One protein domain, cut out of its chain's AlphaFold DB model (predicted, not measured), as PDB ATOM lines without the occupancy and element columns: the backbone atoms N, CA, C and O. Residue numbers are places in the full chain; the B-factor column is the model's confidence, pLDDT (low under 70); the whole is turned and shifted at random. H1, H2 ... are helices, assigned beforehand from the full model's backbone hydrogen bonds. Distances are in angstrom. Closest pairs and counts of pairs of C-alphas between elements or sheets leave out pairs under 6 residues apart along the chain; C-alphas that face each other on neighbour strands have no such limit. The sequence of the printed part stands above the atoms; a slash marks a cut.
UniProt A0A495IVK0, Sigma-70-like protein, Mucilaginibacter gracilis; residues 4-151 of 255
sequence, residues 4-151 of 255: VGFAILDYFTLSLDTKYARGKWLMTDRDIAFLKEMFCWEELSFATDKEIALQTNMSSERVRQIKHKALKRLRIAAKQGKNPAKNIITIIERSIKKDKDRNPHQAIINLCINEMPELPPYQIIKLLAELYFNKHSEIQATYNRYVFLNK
ATOM      1  N   VAL A   4     121.603  83.224 -20.045       94.81
ATOM      2  CA  VAL A   4     122.569  83.279 -21.152       94.81
ATOM      3  C   VAL A   4     121.958  83.991 -22.356       94.81
ATOM      4  O   VAL A   4     122.641  84.808 -22.972       94.81
ATOM      5  N   GLY A   5     120.685  83.719 -22.663       93.38
ATOM      6  CA  GLY A   5     119.941  84.419 -23.709       93.38
ATOM      7  C   GLY A   5     119.907  85.927 -23.465       93.38
ATOM      8  O   GLY A   5     120.368  86.682 -24.317       93.38
ATOM      9  N   PHE A   6     119.495  86.361 -22.268       93.50
ATOM     10  CA  PHE A   6     119.498  87.782 -21.894       93.50
ATOM     11  C   PHE A   6     120.889  88.417 -21.989       93.50
ATOM     12  O   PHE A   6     121.037  89.483 -22.579       93.50
ATOM     13  N   ALA A   7     121.934  87.730 -21.517       95.25
ATOM     14  CA  ALA A   7     123.297  88.243 -21.620       95.25
ATOM     15  C   ALA A   7     123.733  88.472 -23.081       95.25
ATOM     16  O   ALA A   7     124.433  89.440 -23.368       95.25
ATOM     17  N   ILE A   8     123.336  87.601 -24.019       95.06
ATOM     18  CA  ILE A   8     123.620  87.797 -25.450       95.06
ATOM     19  C   ILE A   8     122.960  89.082 -25.957       95.06
ATOM     20  O   ILE A   8     123.616  89.839 -26.678       95.06
ATOM     21  N   LEU A   9     121.705  89.331 -25.569       92.38
ATOM     22  CA  LEU A   9     120.976  90.542 -25.953       92.38
ATOM     23  C   LEU A   9     121.661  91.791 -25.406       92.38
ATOM     24  O   LEU A   9     121.983  92.695 -26.174       92.38
ATOM     25  N   ASP A  10     121.975  91.797 -24.112       92.75
ATOM     26  CA  ASP A  10     122.633  92.922 -23.449       92.75
ATOM     27  C   ASP A  10     123.979  93.239 -24.100       92.75
ATOM     28  O   ASP A  10     124.265  94.388 -24.449       92.75
ATOM     29  N   TYR A  11     124.809  92.217 -24.335       95.38
ATOM     30  CA  TYR A  11     126.091  92.420 -25.003       95.38
ATOM     31  C   TYR A  11     125.925  92.917 -26.434       95.38
ATOM     32  O   TYR A  11     126.748  93.715 -26.879       95.38
ATOM     33  N   PHE A  12     124.890  92.479 -27.156       94.12
ATOM     34  CA  PHE A  12     124.641  92.961 -28.507       94.12
ATOM     35  C   PHE A  12     124.197  94.424 -28.501       94.12
ATOM     36  O   PHE A  12     124.735  95.219 -29.269       94.12
ATOM     37  N   THR A  13     123.299  94.815 -27.602       91.50
ATOM     38  CA  THR A  13     122.866  96.210 -27.449       91.50
ATOM     39  C   THR A  13     124.047  97.112 -27.077       91.50
ATOM     40  O   THR A  13     124.320  98.092 -27.773       91.50
ATOM     41  N   LEU A  14     124.850  96.720 -26.081       91.88
ATOM     42  CA  LEU A  14     126.068  97.441 -25.683       91.88
ATOM     43  C   LEU A  14     127.096  97.547 -26.824       91.88
ATOM     44  O   LEU A  14     127.837  98.530 -26.931       91.88
ATOM     45  N   SER A  15     127.156  96.543 -27.700       92.38
ATOM     46  CA  SER A  15     128.036  96.549 -28.868       92.38
ATOM     47  C   SER A  15     127.725  97.644 -29.872       92.38
ATOM     48  O   SER A  15     128.660  98.118 -30.528       92.38
ATOM     49  N   LEU A  16     126.454  98.024 -30.006       90.75
ATOM     50  CA  LEU A  16     126.024  99.062 -30.938       90.75
ATOM     51  C   LEU A  16     126.450 100.452 -30.458       90.75
ATOM     52  O   LEU A  16     126.872 101.267 -31.275       90.75
ATOM     53  N   ASP A  17     126.470 100.676 -29.144       86.19
ATOM     54  CA  ASP A  17     126.790 101.973 -28.536       86.19
ATOM     55  C   ASP A  17     128.292 102.120 -28.164       86.19
ATOM     56  O   ASP A  17     128.691 102.960 -27.355       86.19
ATOM     57  N   THR A  18     129.178 101.320 -28.770       83.81
ATOM     58  CA  THR A  18     130.619 101.335 -28.455       83.81
ATOM     59  C   THR A  18     131.412 102.397 -29.241       83.81
ATOM     60  O   THR A  18     131.340 102.487 -30.473       83.81
ATOM     61  N   LYS A  19     132.287 103.137 -28.543       77.69
ATOM     62  CA  LYS A  19     133.272 104.075 -29.122       77.69
ATOM     63  C   LYS A  19     134.694 103.496 -29.115       77.69
ATOM     64  O   LYS A  19     135.065 102.725 -28.236       77.69
ATOM     65  N   TYR A  20     135.522 103.889 -30.082       69.38
ATOM     66  CA  TYR A  20     136.969 103.669 -30.044       69.38
ATOM     67  C   TYR A  20     137.629 104.503 -28.933       69.38
ATOM     68  O   TYR A  20     137.111 105.544 -28.540       69.38
ATOM     69  N   ALA A  21     138.843 104.118 -28.521       64.12
ATOM     70  CA  ALA A  21     139.633 104.817 -27.495       64.12
ATOM     71  C   ALA A  21     139.873 106.319 -27.771       64.12
ATOM     72  O   ALA A  21     140.127 107.079 -26.847       64.12
ATOM     73  N   ARG A  22     139.771 106.765 -29.032       65.25
ATOM     74  CA  ARG A  22     139.878 108.182 -29.438       65.25
ATOM     75  C   ARG A  22     138.524 108.914 -29.496       65.25
ATOM     76  O   ARG A  22     138.410 109.923 -30.177       65.25
ATOM     77  N   GLY A  23     137.468 108.361 -28.898       67.94
ATOM     78  CA  GLY A  23     136.123 108.950 -28.869       67.94
ATOM     79  C   GLY A  23     135.298 108.805 -30.157       67.94
ATOM     80  O   GLY A  23     134.102 109.083 -30.141       67.94
ATOM     81  N   LYS A  24     135.887 108.329 -31.264       73.38
ATOM     82  CA  LYS A  24     135.165 108.068 -32.523       73.38
ATOM     83  C   LYS A  24     134.287 106.821 -32.399       73.38
ATOM     84  O   LYS A  24     134.771 105.787 -31.949       73.38
ATOM     85  N   TRP A  25     133.036 106.887 -32.845       74.75
ATOM     86  CA  TRP A  25     132.137 105.732 -32.867       74.75
ATOM     87  C   TRP A  25     132.684 104.580 -33.719       74.75
ATOM     88  O   TRP A  25     133.288 104.801 -34.775       74.75
ATOM     89  N   LEU A  26     132.482 103.345 -33.245       83.00
ATOM     90  CA  LEU A  26     132.848 102.144 -33.995       83.00
ATOM     91  C   LEU A  26     132.023 102.032 -35.279       83.00
ATOM     92  O   LEU A  26     132.552 101.677 -36.331       83.00
ATOM     93  N   MET A  27     130.732 102.333 -35.198       85.50
ATOM     94  CA  MET A  27     129.809 102.300 -36.325       85.50
ATOM     95  C   MET A  27     129.282 103.697 -36.648       85.50
ATOM     96  O   MET A  27     129.454 104.624 -35.866       85.50
ATOM     97  N   THR A  28     128.692 103.859 -37.831       86.00
ATOM     98  CA  THR A  28     127.960 105.089 -38.155       86.00
ATOM     99  C   THR A  28     126.587 105.044 -37.490       86.00
ATOM    100  O   THR A  28     126.047 103.955 -37.293       86.00
ATOM    101  N   ASP A  29     125.988 106.204 -37.215       85.06
ATOM    102  CA  ASP A  29     124.627 106.273 -36.659       85.06
ATOM    103  C   ASP A  29     123.616 105.547 -37.555       85.06
ATOM    104  O   ASP A  29     122.725 104.857 -37.071       85.06
ATOM    105  N   ARG A  30     123.830 105.604 -38.877       84.12
ATOM    106  CA  ARG A  30     123.043 104.849 -39.856       84.12
ATOM    107  C   ARG A  30     123.178 103.337 -39.672       84.12
ATOM    108  O   ARG A  30     122.168 102.649 -39.702       84.12
ATOM    109  N   ASP A  31     124.396 102.817 -39.508       87.56
ATOM    110  CA  ASP A  31     124.620 101.380 -39.290       87.56
ATOM    111  C   ASP A  31     123.995 100.930 -37.950       87.56
ATOM    112  O   ASP A  31     123.456  99.828 -37.866       87.56
ATOM    113  N   ILE A  32     124.049 101.779 -36.912       88.62
ATOM    114  CA  ILE A  32     123.451 101.516 -35.592       88.62
ATOM    115  C   ILE A  32     121.929 101.465 -35.693       88.62
ATOM    116  O   ILE A  32     121.339 100.466 -35.290       88.62
ATOM    117  N   ALA A  33     121.307 102.508 -36.249       86.06
ATOM    118  CA  ALA A  33     119.859 102.580 -36.423       86.06
ATOM    119  C   ALA A  33     119.343 101.374 -37.216       86.06
ATOM    120  O   ALA A  33     118.400 100.717 -36.794       86.06
ATOM    121  N   PHE A  34     120.052 101.007 -38.286       87.62
ATOM    122  CA  PHE A  34     119.714  99.855 -39.113       87.62
ATOM    123  C   PHE A  34     119.724  98.532 -38.336       87.62
ATOM    124  O   PHE A  34     118.828  97.707 -38.490       87.62
ATOM    125  N   LEU A  35     120.745  98.303 -37.502       90.38
ATOM    126  CA  LEU A  35     120.807  97.092 -36.683       90.38
ATOM    127  C   LEU A  35     119.788  97.103 -35.537       90.38
ATOM    128  O   LEU A  35     119.292  96.031 -35.205       90.38
ATOM    129  N   LYS A  36     119.462  98.270 -34.961       89.31
ATOM    130  CA  LYS A  36     118.414  98.404 -33.930       89.31
ATOM    131  C   LYS A  36     117.024  98.112 -34.498       89.31
ATOM    132  O   LYS A  36     116.255  97.410 -33.863       89.31
ATOM    133  N   GLU A  37     116.736  98.579 -35.709       88.00
ATOM    134  CA  GLU A  37     115.461  98.321 -36.389       88.00
ATOM    135  C   GLU A  37     115.316  96.848 -36.794       88.00
ATOM    136  O   GLU A  37     114.273  96.230 -36.605       88.00
ATOM    137  N   MET A  38     116.390  96.245 -37.307       88.19
ATOM    138  CA  MET A  38     116.368  94.851 -37.751       88.19
ATOM    139  C   MET A  38     116.375  93.839 -36.591       88.19
ATOM    140  O   MET A  38     115.894  92.716 -36.745       88.19
ATOM    141  N   PHE A  39     116.925  94.224 -35.439       88.62
ATOM    142  CA  PHE A  39     116.944  93.430 -34.211       88.62
ATOM    143  C   PHE A  39     116.336  94.245 -33.062       88.62
ATOM    144  O   PHE A  39     117.039  94.617 -32.119       88.62
ATOM    145  N   CYS A  40     115.040  94.550 -33.149       84.62
ATOM    146  CA  CYS A  40     114.338  95.304 -32.116       84.62
ATOM    147  C   CYS A  40     114.015  94.384 -30.931       84.62
ATOM    148  O   CYS A  40     112.965  93.742 -30.869       84.62
ATOM    149  N   TRP A  41     114.956  94.288 -29.991       81.12
ATOM    150  CA  TRP A  41     114.841  93.403 -28.829       81.12
ATOM    151  C   TRP A  41     113.748  93.826 -27.843       81.12
ATOM    152  O   TRP A  41     113.200  92.965 -27.164       81.12
ATOM    153  N   GLU A  42     113.427  95.121 -27.769       79.62
ATOM    154  CA  GLU A  42     112.405  95.663 -26.858       79.62
ATOM    155  C   GLU A  42     110.997  95.204 -27.254       79.62
ATOM    156  O   GLU A  42     110.213  94.788 -26.404       79.62
ATOM    157  N   GLU A  43     110.700  95.210 -28.555       81.62
ATOM    158  CA  GLU A  43     109.405  94.790 -29.103       81.62
ATOM    159  C   GLU A  43     109.401  93.325 -29.568       81.62
ATOM    160  O   GLU A  43     108.397  92.843 -30.090       81.62
ATOM    161  N   LEU A  44     110.529  92.617 -29.418       81.00
ATOM    162  CA  LEU A  44     110.761  91.279 -29.980       81.00
ATOM    163  C   LEU A  44     110.441  91.213 -31.486       81.00
ATOM    164  O   LEU A  44     109.985  90.191 -32.005       81.00
ATOM    165  N   SER A  45     110.708  92.313 -32.191       82.12
ATOM    166  CA  SER A  45     110.435  92.484 -33.614       82.12
ATOM    167  C   SER A  45     111.724  92.338 -34.420       82.12
ATOM    168  O   SER A  45     112.738  92.986 -34.153       82.12
ATOM    169  N   PHE A  46     111.702  91.448 -35.412       87.06
ATOM    170  CA  PHE A  46     112.889  91.047 -36.167       87.06
ATOM    171  C   PHE A  46     112.639  91.135 -37.663       87.06
ATOM    172  O   PHE A  46     112.285  90.141 -38.312       87.06
ATOM    173  N   ALA A  47     112.861  92.328 -38.202       86.06
ATOM    174  CA  ALA A  47     112.629  92.595 -39.606       86.06
ATOM    175  C   ALA A  47     113.583  91.792 -40.507       86.06
ATOM    176  O   ALA A  47     114.777  91.610 -40.247       86.06
ATOM    177  N   THR A  48     113.045  91.305 -41.612       87.56
ATOM    178  CA  THR A  48     113.799  90.648 -42.670       87.56
ATOM    179  C   THR A  48     114.495  91.669 -43.566       87.56
ATOM    180  O   THR A  48     114.098  92.829 -43.675       87.56
ATOM    181  N   ASP A  49     115.488  91.200 -44.329       87.44
ATOM    182  CA  ASP A  49     116.162  92.026 -45.340       87.44
ATOM    183  C   ASP A  49     115.182  92.618 -46.374       87.44
ATOM    184  O   ASP A  49     115.498  93.616 -47.015       87.44
ATOM    185  N   LYS A  50     114.008  92.000 -46.574       89.06
ATOM    186  CA  LYS A  50     112.971  92.482 -47.497       89.06
ATOM    187  C   LYS A  50     112.109  93.580 -46.880       89.06
ATOM    188  O   LYS A  50     111.836  94.564 -47.556       89.06
ATOM    189  N   GLU A  51     111.713  93.419 -45.623       90.38
ATOM    190  CA  GLU A  51     110.887  94.399 -44.904       90.38
ATOM    191  C   GLU A  51     111.636  95.720 -44.735       90.38
ATOM    192  O   GLU A  51     111.126  96.768 -45.128       90.38
ATOM    193  N   ILE A  52     112.901  95.656 -44.308       88.88
ATOM    194  CA  ILE A  52     113.747  96.848 -44.198       88.88
ATOM    195  C   ILE A  52     113.972  97.497 -45.570       88.88
ATOM    196  O   ILE A  52     114.010  98.721 -45.693       88.88
ATOM    197  N   ALA A  53     114.120  96.699 -46.632       89.50
ATOM    198  CA  ALA A  53     114.298  97.222 -47.987       89.50
ATOM    199  C   ALA A  53     113.077  98.034 -48.444       89.50
ATOM    200  O   ALA A  53     113.240  99.104 -49.029       89.50
ATOM    201  N   LEU A  54     111.875  97.550 -48.122       91.00
ATOM    202  CA  LEU A  54     110.618  98.237 -48.405       91.00
ATOM    203  C   LEU A  54     110.496  99.541 -47.602       91.00
ATOM    204  O   LEU A  54     110.190 100.577 -48.183       91.00
ATOM    205  N   GLN A  55     110.797  99.509 -46.301       89.12
ATOM    206  CA  GLN A  55     110.736 100.684 -45.418       89.12
ATOM    207  C   GLN A  55     111.737 101.777 -45.816       89.12
ATOM    208  O   GLN A  55     111.428 102.965 -45.771       89.12
ATOM    209  N   THR A  56     112.938 101.381 -46.243       86.38
ATOM    210  CA  THR A  56     114.033 102.310 -46.566       86.38
ATOM    211  C   THR A  56     114.112 102.693 -48.047       86.38
ATOM    212  O   THR A  56     114.988 103.473 -48.424       86.38
ATOM    213  N   ASN A  57     113.215 102.163 -48.889       90.50
ATOM    214  CA  ASN A  57     113.245 102.291 -50.352       90.50
ATOM    215  C   ASN A  57     114.610 101.897 -50.957       90.50
ATOM    216  O   ASN A  57     115.216 102.613 -51.758       90.50
ATOM    217  N   MET A  58     115.135 100.753 -50.518       90.19
ATOM    218  CA  MET A  58     116.417 100.194 -50.953       90.19
ATOM    219  C   MET A  58     116.208  98.808 -51.567       90.19
ATOM    220  O   MET A  58     115.169  98.185 -51.393       90.19
ATOM    221  N   SER A  59     117.208  98.274 -52.274       92.88
ATOM    222  CA  SER A  59     117.172  96.859 -52.663       92.88
ATOM    223  C   SER A  59     117.536  95.960 -51.475       92.88
ATOM    224  O   SER A  59     118.406  96.303 -50.668       92.88
ATOM    225  N   SER A  60     116.939  94.766 -51.393       90.19
ATOM    226  CA  SER A  60     117.267  93.790 -50.338       90.19
ATOM    227  C   SER A  60     118.739  93.371 -50.358       90.19
ATOM    228  O   SER A  60     119.333  93.116 -49.315       90.19
ATOM    229  N   GLU A  61     119.371  93.359 -51.536       91.00
ATOM    230  CA  GLU A  61     120.808  93.102 -51.654       91.00
ATOM    231  C   GLU A  61     121.634  94.224 -51.017       91.00
ATOM    232  O   GLU A  61     122.621  93.965 -50.326       91.00
ATOM    233  N   ARG A  62     121.212  95.485 -51.172       90.12
ATOM    234  CA  ARG A  62     121.894  96.603 -50.524       90.12
ATOM    235  C   ARG A  62     121.742  96.554 -49.003       90.12
ATOM    236  O   ARG A  62     122.726  96.782 -48.299       90.12
ATOM    237  N   VAL A  63     120.553  96.211 -48.513       90.06
ATOM    238  CA  VAL A  63     120.283  95.941 -47.090       90.06
ATOM    239  C   VAL A  63     121.219  94.852 -46.559       90.06
ATOM    240  O   VAL A  63     121.949  95.074 -45.589       90.06
ATOM    241  N   ARG A  64     121.296  93.712 -47.254       89.56
ATOM    242  CA  ARG A  64     122.182  92.597 -46.901       89.56
ATOM    243  C   ARG A  64     123.648  93.031 -46.813       89.56
ATOM    244  O   ARG A  64     124.344  92.653 -45.871       89.56
ATOM    245  N   GLN A  65     124.124  93.840 -47.762       90.00
ATOM    246  CA  GLN A  65     125.496  94.362 -47.763       90.00
ATOM    247  C   GLN A  65     125.783  95.285 -46.573       90.00
ATOM    248  O   GLN A  65     126.865  95.194 -45.988       90.00
ATOM    249  N   ILE A  66     124.839  96.164 -46.215       90.81
ATOM    250  CA  ILE A  66     124.970  97.069 -45.061       90.81
ATOM    251  C   ILE A  66     125.047  96.253 -43.773       90.81
ATOM    252  O   ILE A  66     126.029  96.387 -43.040       90.81
ATOM    253  N   LYS A  67     124.090  95.341 -43.562       90.94
ATOM    254  CA  LYS A  67     124.089  94.404 -42.432       90.94
ATOM    255  C   LYS A  67     125.422  93.671 -42.319       90.94
ATOM    256  O   LYS A  67     126.079  93.735 -41.281       90.94
ATOM    257  N   HIS A  68     125.856  93.032 -43.404       90.62
ATOM    258  CA  HIS A  68     127.081  92.242 -43.400       90.62
ATOM    259  C   HIS A  68     128.313  93.089 -43.063       90.62
ATOM    260  O   HIS A  68     129.187  92.675 -42.299       90.62
ATOM    261  N   LYS A  69     128.396  94.306 -43.613       91.81
ATOM    262  CA  LYS A  69     129.488  95.241 -43.331       91.81
ATOM    263  C   LYS A  69     129.491  95.680 -41.863       91.81
ATOM    264  O   LYS A  69     130.570  95.725 -41.265       91.81
ATOM    265  N   ALA A  70     128.325  95.984 -41.295       92.81
ATOM    266  CA  ALA A  70     128.178  96.393 -39.900       92.81
ATOM    267  C   ALA A  70     128.567  95.255 -38.940       92.81
ATOM    268  O   ALA A  70     129.472  95.423 -38.118       92.81
ATOM    269  N   LEU A  71     128.004  94.056 -39.126       93.75
ATOM    270  CA  LEU A  71     128.315  92.875 -38.310       93.75
ATOM    271  C   LEU A  71     129.782  92.443 -38.443       93.75
ATOM    272  O   LEU A  71     130.436  92.129 -37.447       93.75
ATOM    273  N   LYS A  72     130.362  92.520 -39.651       93.00
ATOM    274  CA  LYS A  72     131.802  92.299 -39.861       93.00
ATOM    275  C   LYS A  72     132.648  93.270 -39.038       93.00
ATOM    276  O   LYS A  72     133.674  92.859 -38.491       93.00
ATOM    277  N   ARG A  73     132.251  94.544 -38.948       92.38
ATOM    278  CA  ARG A  73     132.970  95.554 -38.160       92.38
ATOM    279  C   ARG A  73     132.906  95.236 -36.663       92.38
ATOM    280  O   ARG A  73     133.954  95.252 -36.016       92.38
ATOM    281  N   LEU A  74     131.726  94.871 -36.151       93.75
ATOM    282  CA  LEU A  74     131.546  94.426 -34.762       93.75
ATOM    283  C   LEU A  74     132.421  93.210 -34.449       93.75
ATOM    284  O   LEU A  74     133.195  93.244 -33.494       93.75
ATOM    285  N   ARG A  75     132.395  92.182 -35.304       94.31
ATOM    286  CA  ARG A  75     133.231  90.982 -35.156       94.31
ATOM    287  C   ARG A  75     134.719  91.309 -35.084       94.31
ATOM    288  O   ARG A  75     135.427  90.769 -34.238       94.31
ATOM    289  N   ILE A  76     135.224  92.155 -35.985       93.00
ATOM    290  CA  ILE A  76     136.651  92.516 -36.002       93.00
ATOM    291  C   ILE A  76     137.030  93.228 -34.697       93.00
ATOM    292  O   ILE A  76     138.039  92.877 -34.087       93.00
ATOM    293  N   ALA A  77     136.213  94.179 -34.239       92.25
ATOM    294  CA  ALA A  77     136.457  94.884 -32.984       92.25
ATOM    295  C   ALA A  77     136.373  93.950 -31.763       92.25
ATOM    296  O   ALA A  77     137.220  94.028 -30.874       92.25
ATOM    297  N   ALA A  78     135.414  93.023 -31.754       93.38
ATOM    298  CA  ALA A  78     135.253  92.001 -30.724       93.38
ATOM    299  C   ALA A  78     136.478  91.081 -30.627       93.38
ATOM    300  O   ALA A  78     137.013  90.878 -29.538       93.38
ATOM    301  N   LYS A  79     136.994  90.599 -31.765       91.94
ATOM    302  CA  LYS A  79     138.217  89.775 -31.808       91.94
ATOM    303  C   LYS A  79     139.462  90.527 -31.331       91.94
ATOM    304  O   LYS A  79     140.377  89.908 -30.807       91.94
ATOM    305  N   GLN A  80     139.483  91.854 -31.458       90.88
ATOM    306  CA  GLN A  80     140.532  92.711 -30.890       90.88
ATOM    307  C   GLN A  80     140.302  93.068 -29.411       90.88
ATOM    308  O   GLN A  80     141.099  93.804 -28.838       90.88
ATOM    309  N   GLY A  81     139.206  92.609 -28.797       89.31
ATOM    310  CA  GLY A  81     138.841  92.948 -27.420       89.31
ATOM    311  C   GLY A  81     138.360  94.382 -27.215       89.31
ATOM    312  O   GLY A  81     138.326  94.848 -26.084       89.31
ATOM    313  N   LYS A  82     137.978  95.079 -28.288       88.19
ATOM    314  CA  LYS A  82     137.565  96.492 -28.268       88.19
ATOM    315  C   LYS A  82     136.049  96.686 -28.316       88.19
ATOM    316  O   LYS A  82     135.591  97.806 -28.509       88.19
ATOM    317  N   ASN A  83     135.270  95.609 -28.244       93.19
ATOM    318  CA  ASN A  83     133.816  95.673 -28.334       93.19
ATOM    319  C   ASN A  83     133.151  94.569 -27.484       93.19
ATOM    320  O   ASN A  83     133.656  93.438 -27.493       93.19
ATOM    321  N   PRO A  84     132.022  94.862 -26.804       94.50
ATOM    322  CA  PRO A  84     131.261  93.908 -25.987       94.50
ATOM    323  C   PRO A  84     130.848  92.610 -26.693       94.50
ATOM    324  O   PRO A  84     130.717  91.580 -26.037       94.50
ATOM    325  N   ALA A  85     130.771  92.593 -28.027       94.88
ATOM    326  CA  ALA A  85     130.445  91.398 -28.806       94.88
ATOM    327  C   ALA A  85     131.493  90.291 -28.623       94.88
ATOM    328  O   ALA A  85     131.226  89.131 -28.937       94.88
ATOM    329  N   LYS A  86     132.670  90.603 -28.053       96.25
ATOM    330  CA  LYS A  86     133.626  89.591 -27.584       96.25
ATOM    331  C   LYS A  86     132.968  88.613 -26.612       96.25
ATOM    332  O   LYS A  86     133.230  87.421 -26.706       96.25
ATOM    333  N   ASN A  87     132.103  89.093 -25.721       97.56
ATOM    334  CA  ASN A  87     131.435  88.248 -24.737       97.56
ATOM    335  C   ASN A  87     130.440  87.291 -25.402       97.56
ATOM    336  O   ASN A  87     130.391  86.124 -25.025       97.56
ATOM    337  N   ILE A  88     129.742  87.732 -26.456       97.38
ATOM    338  CA  ILE A  88     128.903  86.853 -27.290       97.38
ATOM    339  C   ILE A  88     129.767  85.765 -27.934       97.38
ATOM    340  O   ILE A  88     129.446  84.583 -27.835       97.38
ATOM    341  N   ILE A  89     130.903  86.139 -28.534       97.12
ATOM    342  CA  ILE A  89     131.845  85.173 -29.123       97.12
ATOM    343  C   ILE A  89     132.328  84.174 -28.061       97.12
ATOM    344  O   ILE A  89     132.333  82.976 -28.316       97.12
ATOM    345  N   THR A  90     132.662  84.629 -26.851       97.31
ATOM    346  CA  THR A  90     133.067  83.750 -25.743       97.31
ATOM    347  C   THR A  90     131.944  82.809 -25.296       97.31
ATOM    348  O   THR A  90     132.215  81.651 -24.978       97.31
ATOM    349  N   ILE A  91     130.686  83.260 -25.280       97.69
ATOM    350  CA  ILE A  91     129.528  82.393 -25.005       97.69
ATOM    351  C   ILE A  91     129.419  81.307 -26.083       97.69
ATOM    352  O   ILE A  91     129.296  80.129 -25.744       97.69
ATOM    353  N   ILE A  92     129.547  81.677 -27.362       96.69
ATOM    354  CA  ILE A  92     129.547  80.723 -28.480       96.69
ATOM    355  C   ILE A  92     130.697  79.717 -28.321       96.69
ATOM    356  O   ILE A  92     130.461  78.515 -28.347       96.69
ATOM    357  N   GLU A  93     131.925  80.168 -28.064       96.19
ATOM    358  CA  GLU A  93     133.087  79.291 -27.855       96.19
ATOM    359  C   GLU A  93     132.891  78.314 -26.687       96.19
ATOM    360  O   GLU A  93     133.297  77.152 -26.764       96.19
ATOM    361  N   ARG A  94     132.250  78.754 -25.598       95.69
ATOM    362  CA  ARG A  94     131.890  77.875 -24.476       95.69
ATOM    363  C   ARG A  94     130.826  76.854 -24.873       95.69
ATOM    364  O   ARG A  94     130.958  75.699 -24.478       95.69
ATOM    365  N   SER A  95     129.819  77.250 -25.653       94.06
ATOM    366  CA  SER A  95     128.814  76.330 -26.212       94.06
ATOM    367  C   SER A  95     129.485  75.249 -27.064       94.06
ATOM    368  O   SER A  95     129.263  74.061 -26.848       94.06
ATOM    369  N   ILE A  96     130.423  75.641 -27.931       94.56
ATOM    370  CA  ILE A  96     131.192  74.719 -28.781       94.56
ATOM    371  C   ILE A  96     131.988  73.717 -27.944       94.56
ATOM    372  O   ILE A  96     132.029  72.538 -28.270       94.56
ATOM    373  N   LYS A  97     132.612  74.160 -26.848       92.56
ATOM    374  CA  LYS A  97     133.358  73.259 -25.955       92.56
ATOM    375  C   LYS A  97     132.462  72.257 -25.222       92.56
ATOM    376  O   LYS A  97     132.953  71.188 -24.867       92.56
ATOM    377  N   LYS A  98     131.200  72.614 -24.960       88.44
ATOM    378  CA  LYS A  98     130.203  71.739 -24.323       88.44
ATOM    379  C   LYS A  98     129.553  70.768 -25.311       88.44
ATOM    380  O   LYS A  98     129.094  69.710 -24.892       88.44
ATOM    381  N   ASP A  99     129.492  71.129 -26.590       86.56
ATOM    382  CA  ASP A  99     128.953  70.274 -27.643       86.56
ATOM    383  C   ASP A  99     129.811  69.009 -27.807       86.56
ATOM    384  O   ASP A  99     131.042  69.088 -27.873       86.56
ATOM    385  N   LYS A 100     129.166  67.833 -27.858       81.12
ATOM    386  CA  LYS A 100     129.858  66.529 -27.891       81.12
ATOM    387  C   LYS A 100     130.820  66.417 -29.073       81.12
ATOM    388  O   LYS A 100     131.941  65.946 -28.901       81.12
ATOM    389  N   ASP A 101     130.398  66.914 -30.232       85.19
ATOM    390  CA  ASP A 101     131.164  66.842 -31.478       85.19
ATOM    391  C   ASP A 101     132.008  68.103 -31.705       85.19
ATOM    392  O   ASP A 101     132.690  68.231 -32.724       85.19
ATOM    393  N   ARG A 102     131.944  69.062 -30.768       87.62
ATOM    394  CA  ARG A 102     132.541  70.400 -30.869       87.62
ATOM    395  C   ARG A 102     132.220  71.085 -32.194       87.62
ATOM    396  O   ARG A 102     133.037  71.844 -32.718       87.62
ATOM    397  N   ASN A 103     131.038  70.818 -32.750       92.62
ATOM    398  CA  ASN A 103     130.656  71.328 -34.055       92.62
ATOM    399  C   ASN A 103     130.164  72.779 -33.913       92.62
ATOM    400  O   ASN A 103     129.110  73.003 -33.312       92.62
ATOM    401  N   PRO A 104     130.859  73.777 -34.495       94.31
ATOM    402  CA  PRO A 104     130.484  75.177 -34.324       94.31
ATOM    403  C   PRO A 104     129.093  75.518 -34.857       94.31
ATOM    404  O   PRO A 104     128.372  76.305 -34.249       94.31
ATOM    405  N   HIS A 105     128.689  74.893 -35.964       95.62
ATOM    406  CA  HIS A 105     127.368  75.101 -36.546       95.62
ATOM    407  C   HIS A 105     126.273  74.574 -35.621       95.62
ATOM    408  O   HIS A 105     125.300  75.274 -35.355       95.62
ATOM    409  N   GLN A 106     126.446  73.351 -35.107       93.69
ATOM    410  CA  GLN A 106     125.478  72.741 -34.197       93.69
ATOM    411  C   GLN A 106     125.391  73.508 -32.876       93.69
ATOM    412  O   GLN A 106     124.293  73.767 -32.397       93.69
ATOM    413  N   ALA A 107     126.529  73.930 -32.326       95.06
ATOM    414  CA  ALA A 107     126.582  74.677 -31.077       95.06
ATOM    415  C   ALA A 107     125.856  76.029 -31.162       95.06
ATOM    416  O   ALA A 107     125.184  76.413 -30.210       95.06
ATOM    417  N   ILE A 108     125.947  76.738 -32.296       96.62
ATOM    418  CA  ILE A 108     125.206  77.991 -32.523       96.62
ATOM    419  C   ILE A 108     123.698  77.724 -32.613       96.62
ATOM    420  O   ILE A 108     122.913  78.460 -32.017       96.62
ATOM    421  N   ILE A 109     123.293  76.669 -33.326       95.38
ATOM    422  CA  ILE A 109     121.881  76.276 -33.443       95.38
ATOM    423  C   ILE A 109     121.315  75.919 -32.064       95.38
ATOM    424  O   ILE A 109     120.288  76.460 -31.667       95.38
ATOM    425  N   ASN A 110     122.015  75.068 -31.311       93.69
ATOM    426  CA  ASN A 110     121.612  74.649 -29.969       93.69
ATOM    427  C   ASN A 110     121.562  75.834 -29.000       93.69
ATOM    428  O   ASN A 110     120.631  75.931 -28.209       93.69
ATOM    429  N   LEU A 111     122.534  76.749 -29.071       95.25
ATOM    430  CA  LEU A 111     122.544  77.958 -28.248       95.25
ATOM    431  C   LEU A 111     121.302  78.817 -28.515       95.25
ATOM    432  O   LEU A 111     120.680  79.294 -27.575       95.25
ATOM    433  N   CYS A 112     120.916  78.979 -29.782       94.81
ATOM    434  CA  CYS A 112     119.700  79.702 -30.142       94.81
ATOM    435  C   CYS A 112     118.444  79.003 -29.600       94.81
ATOM    436  O   CYS A 112     117.688  79.604 -28.843       94.81
ATOM    437  N   ILE A 113     118.264  77.720 -29.933       93.25
ATOM    438  CA  ILE A 113     117.054  76.957 -29.595       93.25
ATOM    439  C   ILE A 113     116.871  76.822 -28.078       93.25
ATOM    440  O   ILE A 113     115.747  76.898 -27.593       93.25
ATOM    441  N   ASN A 114     117.955  76.634 -27.324       92.75
ATOM    442  CA  ASN A 114     117.866  76.363 -25.891       92.75
ATOM    443  C   ASN A 114     117.826  77.641 -25.045       92.75
ATOM    444  O   ASN A 114     117.108  77.689 -24.051       92.75
ATOM    445  N   GLU A 115     118.603  78.668 -25.404       94.81
ATOM    446  CA  GLU A 115     118.732  79.870 -24.568       94.81
ATOM    447  C   GLU A 115     117.730  80.970 -24.957       94.81
ATOM    448  O   GLU A 115     117.365  81.803 -24.120       94.81
ATOM    449  N   MET A 116     117.271  80.976 -26.214       93.31
ATOM    450  CA  MET A 116     116.384  81.994 -26.792       93.31
ATOM    451  C   MET A 116     115.215  81.376 -27.595       93.31
ATOM    452  O   MET A 116     115.007  81.759 -28.749       93.31
ATOM    453  N   PRO A 117     114.434  80.434 -27.023       90.50
ATOM    454  CA  PRO A 117     113.375  79.729 -27.753       90.50
ATOM    455  C   PRO A 117     112.227  80.637 -28.218       90.50
ATOM    456  O   PRO A 117     111.526  80.290 -29.163       90.50
ATOM    457  N   GLU A 118     112.021  81.789 -27.573       88.50
ATOM    458  CA  GLU A 118     110.960  82.737 -27.931       88.50
ATOM    459  C   GLU A 118     111.321  83.627 -29.128       88.50
ATOM    460  O   GLU A 118     110.458  84.316 -29.668       88.50
ATOM    461  N   LEU A 119     112.592  83.646 -29.533       89.69
ATOM    462  CA  LEU A 119     113.084  84.514 -30.598       89.69
ATOM    463  C   LEU A 119     113.068  83.783 -31.943       89.69
ATOM    464  O   LEU A 119     113.268  82.568 -31.982       89.69
ATOM    465  N   PRO A 120     112.896  84.494 -33.071       89.50
ATOM    466  CA  PRO A 120     112.828  83.864 -34.380       89.50
ATOM    467  C   PRO A 120     114.187  83.235 -34.737       89.50
ATOM    468  O   PRO A 120     115.155  83.958 -35.017       89.50
ATOM    469  N   PRO A 121     114.301  81.889 -34.775       90.50
ATOM    470  CA  PRO A 121     115.612  81.242 -34.767       90.50
ATOM    471  C   PRO A 121     116.437  81.562 -36.009       90.50
ATOM    472  O   PRO A 121     117.662  81.621 -35.953       90.50
ATOM    473  N   TYR A 122     115.769  81.816 -37.135       88.00
ATOM    474  CA  TYR A 122     116.403  82.168 -38.398       88.00
ATOM    475  C   TYR A 122     117.285  83.421 -38.281       88.00
ATOM    476  O   TYR A 122     118.453  83.400 -38.682       88.00
ATOM    477  N   GLN A 123     116.742  84.510 -37.734       89.69
ATOM    478  CA  GLN A 123     117.424  85.796 -37.613       89.69
ATOM    479  C   GLN A 123     118.559  85.700 -36.589       89.69
ATOM    480  O   GLN A 123     119.674  86.152 -36.861       89.69
ATOM    481  N   ILE A 124     118.304  85.040 -35.458       92.94
ATOM    482  CA  ILE A 124     119.275  84.896 -34.371       92.94
ATOM    483  C   ILE A 124     120.445  83.994 -34.772       92.94
ATOM    484  O   ILE A 124     121.601  84.365 -34.576       92.94
ATOM    485  N   ILE A 125     120.188  82.847 -35.409       94.56
ATOM    486  CA  ILE A 125     121.252  81.950 -35.889       94.56
ATOM    487  C   ILE A 125     122.146  82.680 -36.893       94.56
ATOM    488  O   ILE A 125     123.371  82.574 -36.809       94.56
ATOM    489  N   LYS A 126     121.560  83.456 -37.817       91.94
ATOM    490  CA  LYS A 126     122.336  84.271 -38.760       91.94
ATOM    491  C   LYS A 126     123.182  85.319 -38.046       91.94
ATOM    492  O   LYS A 126     124.366  85.426 -38.353       91.94
ATOM    493  N   LEU A 127     122.610  86.043 -37.087       94.25
ATOM    494  CA  LEU A 127     123.332  87.032 -36.290       94.25
ATOM    495  C   LEU A 127     124.547  86.410 -35.584       94.25
ATOM    496  O   LEU A 127     125.675  86.875 -35.761       94.25
ATOM    497  N   LEU A 128     124.330  85.331 -34.828       96.38
ATOM    498  CA  LEU A 128     125.389  84.640 -34.089       96.38
ATOM    499  C   LEU A 128     126.469  84.092 -35.033       96.38
ATOM    500  O   LEU A 128     127.664  84.241 -34.767       96.38
ATOM    501  N   ALA A 129     126.066  83.513 -36.167       96.19
ATOM    502  CA  ALA A 129     126.992  83.015 -37.175       96.19
ATOM    503  C   ALA A 129     127.821  84.141 -37.819       96.19
ATOM    504  O   ALA A 129     129.026  83.966 -38.004       96.19
ATOM    505  N   GLU A 130     127.227  85.300 -38.128       94.88
ATOM    506  CA  GLU A 130     127.948  86.454 -38.690       94.88
ATOM    507  C   GLU A 130     128.957  87.062 -37.706       94.88
ATOM    508  O   GLU A 130     130.053  87.477 -38.112       94.88
ATOM    509  N   LEU A 131     128.615  87.076 -36.413       95.31
ATOM    510  CA  LEU A 131     129.506  87.521 -35.342       95.31
ATOM    511  C   LEU A 131     130.662  86.542 -35.098       95.31
ATOM    512  O   LEU A 131     131.767  86.976 -34.775       95.31
ATOM    513  N   TYR A 132     130.450  85.239 -35.287       96.38
ATOM    514  CA  TYR A 132     131.461  84.215 -35.018       96.38
ATOM    515  C   TYR A 132     132.373  83.924 -36.225       96.38
ATOM    516  O   TYR A 132     133.604  84.088 -36.165       96.38
ATOM    517  N   PHE A 133     131.780  83.521 -37.351       95.75
ATOM    518  CA  PHE A 133     132.507  83.088 -38.541       95.75
ATOM    519  C   PHE A 133     133.009  84.263 -39.368       95.75
ATOM    520  O   PHE A 133     132.390  85.318 -39.438       95.75
ATOM    521  N   ASN A 134     134.145  84.083 -40.043       92.06
ATOM    522  CA  ASN A 134     134.686  85.065 -40.984       92.06
ATOM    523  C   ASN A 134     134.243  84.834 -42.438       92.06
ATOM    524  O   ASN A 134     134.175  85.802 -43.196       92.06
ATOM    525  N   LYS A 135     133.961  83.582 -42.815       92.38
ATOM    526  CA  LYS A 135     133.605  83.154 -44.171       92.38
ATOM    527  C   LYS A 135     132.088  83.065 -44.337       92.38
ATOM    528  O   LYS A 135     131.402  82.476 -43.508       92.38
ATOM    529  N   HIS A 136     131.579  83.576 -45.459       89.12
ATOM    530  CA  HIS A 136     130.158  83.469 -45.810       89.12
ATOM    531  C   HIS A 136     129.705  82.006 -45.963       89.12
ATOM    532  O   HIS A 136     128.578  81.676 -45.597       89.12
ATOM    533  N   SER A 137     130.570  81.117 -46.463       93.00
ATOM    534  CA  SER A 137     130.256  79.690 -46.610       93.00
ATOM    535  C   SER A 137     129.853  79.043 -45.283       93.00
ATOM    536  O   SER A 137     128.886  78.294 -45.244       93.00
ATOM    537  N   GLU A 138     130.527  79.394 -44.187       95.88
ATOM    538  CA  GLU A 138     130.256  78.872 -42.839       95.88
ATOM    539  C   GLU A 138     128.920  79.382 -42.286       95.88
ATOM    540  O   GLU A 138     128.139  78.634 -41.692       95.88
ATOM    541  N   ILE A 139     128.623  80.663 -42.524       92.69
ATOM    542  CA  ILE A 139     127.348  81.284 -42.142       92.69
ATOM    543  C   ILE A 139     126.200  80.570 -42.867       92.69
ATOM    544  O   ILE A 139     125.218  80.164 -42.243       92.69
ATOM    545  N   GLN A 140     126.357  80.342 -44.174       91.69
ATOM    546  CA  GLN A 140     125.366  79.640 -44.985       91.69
ATOM    547  C   GLN A 140     125.236  78.163 -44.588       91.69
ATOM    548  O   GLN A 140     124.122  77.650 -44.532       91.69
ATOM    549  N   ALA A 141     126.342  77.484 -44.275       94.25
ATOM    550  CA  ALA A 141     126.336  76.097 -43.816       94.25
ATOM    551  C   ALA A 141     125.573  75.938 -42.493       94.25
ATOM    552  O   ALA A 141     124.756  75.026 -42.361       94.25
ATOM    553  N   THR A 142     125.770  76.866 -41.549       94.88
ATOM    554  CA  THR A 142     125.028  76.903 -40.275       94.88
ATOM    555  C   THR A 142     123.527  77.006 -40.521       94.88
ATOM    556  O   THR A 142     122.738  76.246 -39.962       94.88
ATOM    557  N   TYR A 143     123.134  77.907 -41.419       90.00
ATOM    558  CA  TYR A 143     121.738  78.087 -41.790       90.00
ATOM    559  C   TYR A 143     121.144  76.851 -42.485       90.00
ATOM    560  O   TYR A 143     120.092  76.359 -42.080       90.00
ATOM    561  N   ASN A 144     121.822  76.314 -43.501       91.75
ATOM    562  CA  ASN A 144     121.351  75.136 -44.233       91.75
ATOM    563  C   ASN A 144     121.171  73.935 -43.294       91.75
ATOM    564  O   ASN A 144     120.222  73.168 -43.445       91.75
ATOM    565  N   ARG A 145     122.050  73.802 -42.294       93.44
ATOM    566  CA  ARG A 145     121.937  72.779 -41.256       93.44
ATOM    567  C   ARG A 145     120.682  72.961 -40.403       93.44
ATOM    568  O   ARG A 145     119.976  71.984 -40.192       93.44
ATOM    569  N   TYR A 146     120.378  74.180 -39.955       93.81
ATOM    570  CA  TYR A 146     119.140  74.464 -39.220       93.81
ATOM    571  C   TYR A 146     117.893  74.090 -40.034       93.81
ATOM    572  O   TYR A 146     117.038  73.355 -39.549       93.81
ATOM    573  N   VAL A 147     117.832  74.510 -41.303       90.31
ATOM    574  CA  VAL A 147     116.713  74.175 -42.201       90.31
ATOM    575  C   VAL A 147     116.570  72.664 -42.375       90.31
ATOM    576  O   VAL A 147     115.463  72.135 -42.307       90.31
ATOM    577  N   PHE A 148     117.684  71.958 -42.576       89.62
ATOM    578  CA  PHE A 148     117.684  70.504 -42.702       89.62
ATOM    579  C   PHE A 148     117.164  69.817 -41.434       89.62
ATOM    580  O   PHE A 148     116.360  68.889 -41.530       89.62
ATOM    581  N   LEU A 149     117.584  70.276 -40.253       87.62
ATOM    582  CA  LEU A 149     117.144  69.713 -38.976       87.62
ATOM    583  C   LEU A 149     115.643  69.924 -38.753       87.62
ATOM    584  O   LEU A 149     114.957  68.958 -38.426       87.62
ATOM    585  N   ASN A 150     115.126  71.130 -39.004       85.00
ATOM    586  CA  ASN A 150     113.692  71.405 -38.879       85.00
ATOM    587  C   ASN A 150     112.864  70.576 -39.854       85.00
ATOM    588  O   ASN A 150     111.926  69.907 -39.438       85.00
ATOM    589  N   LYS A 151     113.263  70.527 -41.129       83.25
ATOM    590  CA  LYS A 151     112.560  69.720 -42.133       83.25
ATOM    591  C   LYS A 151     112.550  68.236 -41.761       83.25
ATOM    592  O   LYS A 151     111.553  67.551 -41.952       83.25
TER     593      LYS A 151
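AT A GLANCE: This is residues 4 to 151 of the 255 residues of the protein "Sigma-70-like protein" of Mucilaginibacter gracilis (UniProt A0A495IVK0). This is a ball of crossed helices: H7 lies in the core, and H4, H5, H6 and H8 pack round it. H1 packs on H5, H2 and H3 pack on H4, and the link of residues 17 to 28 loops outward. The printed part has 148 residues, with eight named helices, H1 to H8 in order, and no named strand; the class is all helix. It is compact, with a radius of gyration of the C-alphas of 14.9 A, and rounded, spanning 42 by 36 by 29 A.

HOW THE PARTS SIT: Begin at H1, residues 4 to 16: it touches residues 85 to 88 alone of H5, residues 85 to 98, at a shallow tilt of 29 degrees, opposite ways, closest at C-alphas Ile 8 and Ile 88, 5.7 A. Next, H2, residues 29 to 38, touches residues 66 to 70 alone of H4, residues 60 to 79, closest at C-alphas Asp 31 and Ala 70, 6.2 A. H3, residues 49 to 56, touches H4 at residues 60 to 64 alone, closest at C-alphas Ala 53 and Ser 60, 5.1 A. H6, residues 104 to 115, touches H7, residues 121 to 132, at a steep tilt of 49 degrees, closest at C-alphas Ile 109 and Ile 125, 6.2 A. Residues 127 to 132 alone of H7 touch H4, closest at C-alphas Leu 131 and Arg 75, 5.1 A. H7 and H8, residues 136 to 151, form a helical hairpin, closest at C-alphas Ala 129 and Ile 139, 5.3 A. In all eight helices every O i to N i+4 pair is within hydrogen-bond range.

IN THESE COORDINATES: Find C-alpha 4 at (122.569, 83.279, -21.152), where H1 begins. H4, the longest, runs 28.3 A from C-alpha 60 at (117.267, 93.790, -50.338); H8 runs 22.6 A to C-alpha 151 at (112.560, 69.720, -42.133).

THE WHOLE: The C-alphas farthest apart, Arg 22 and Lys 151, are 48.9 A apart. The printed part has no cut; the link from H1 to H2 is long, and its residues 20 to 23 have pLDDT under 70.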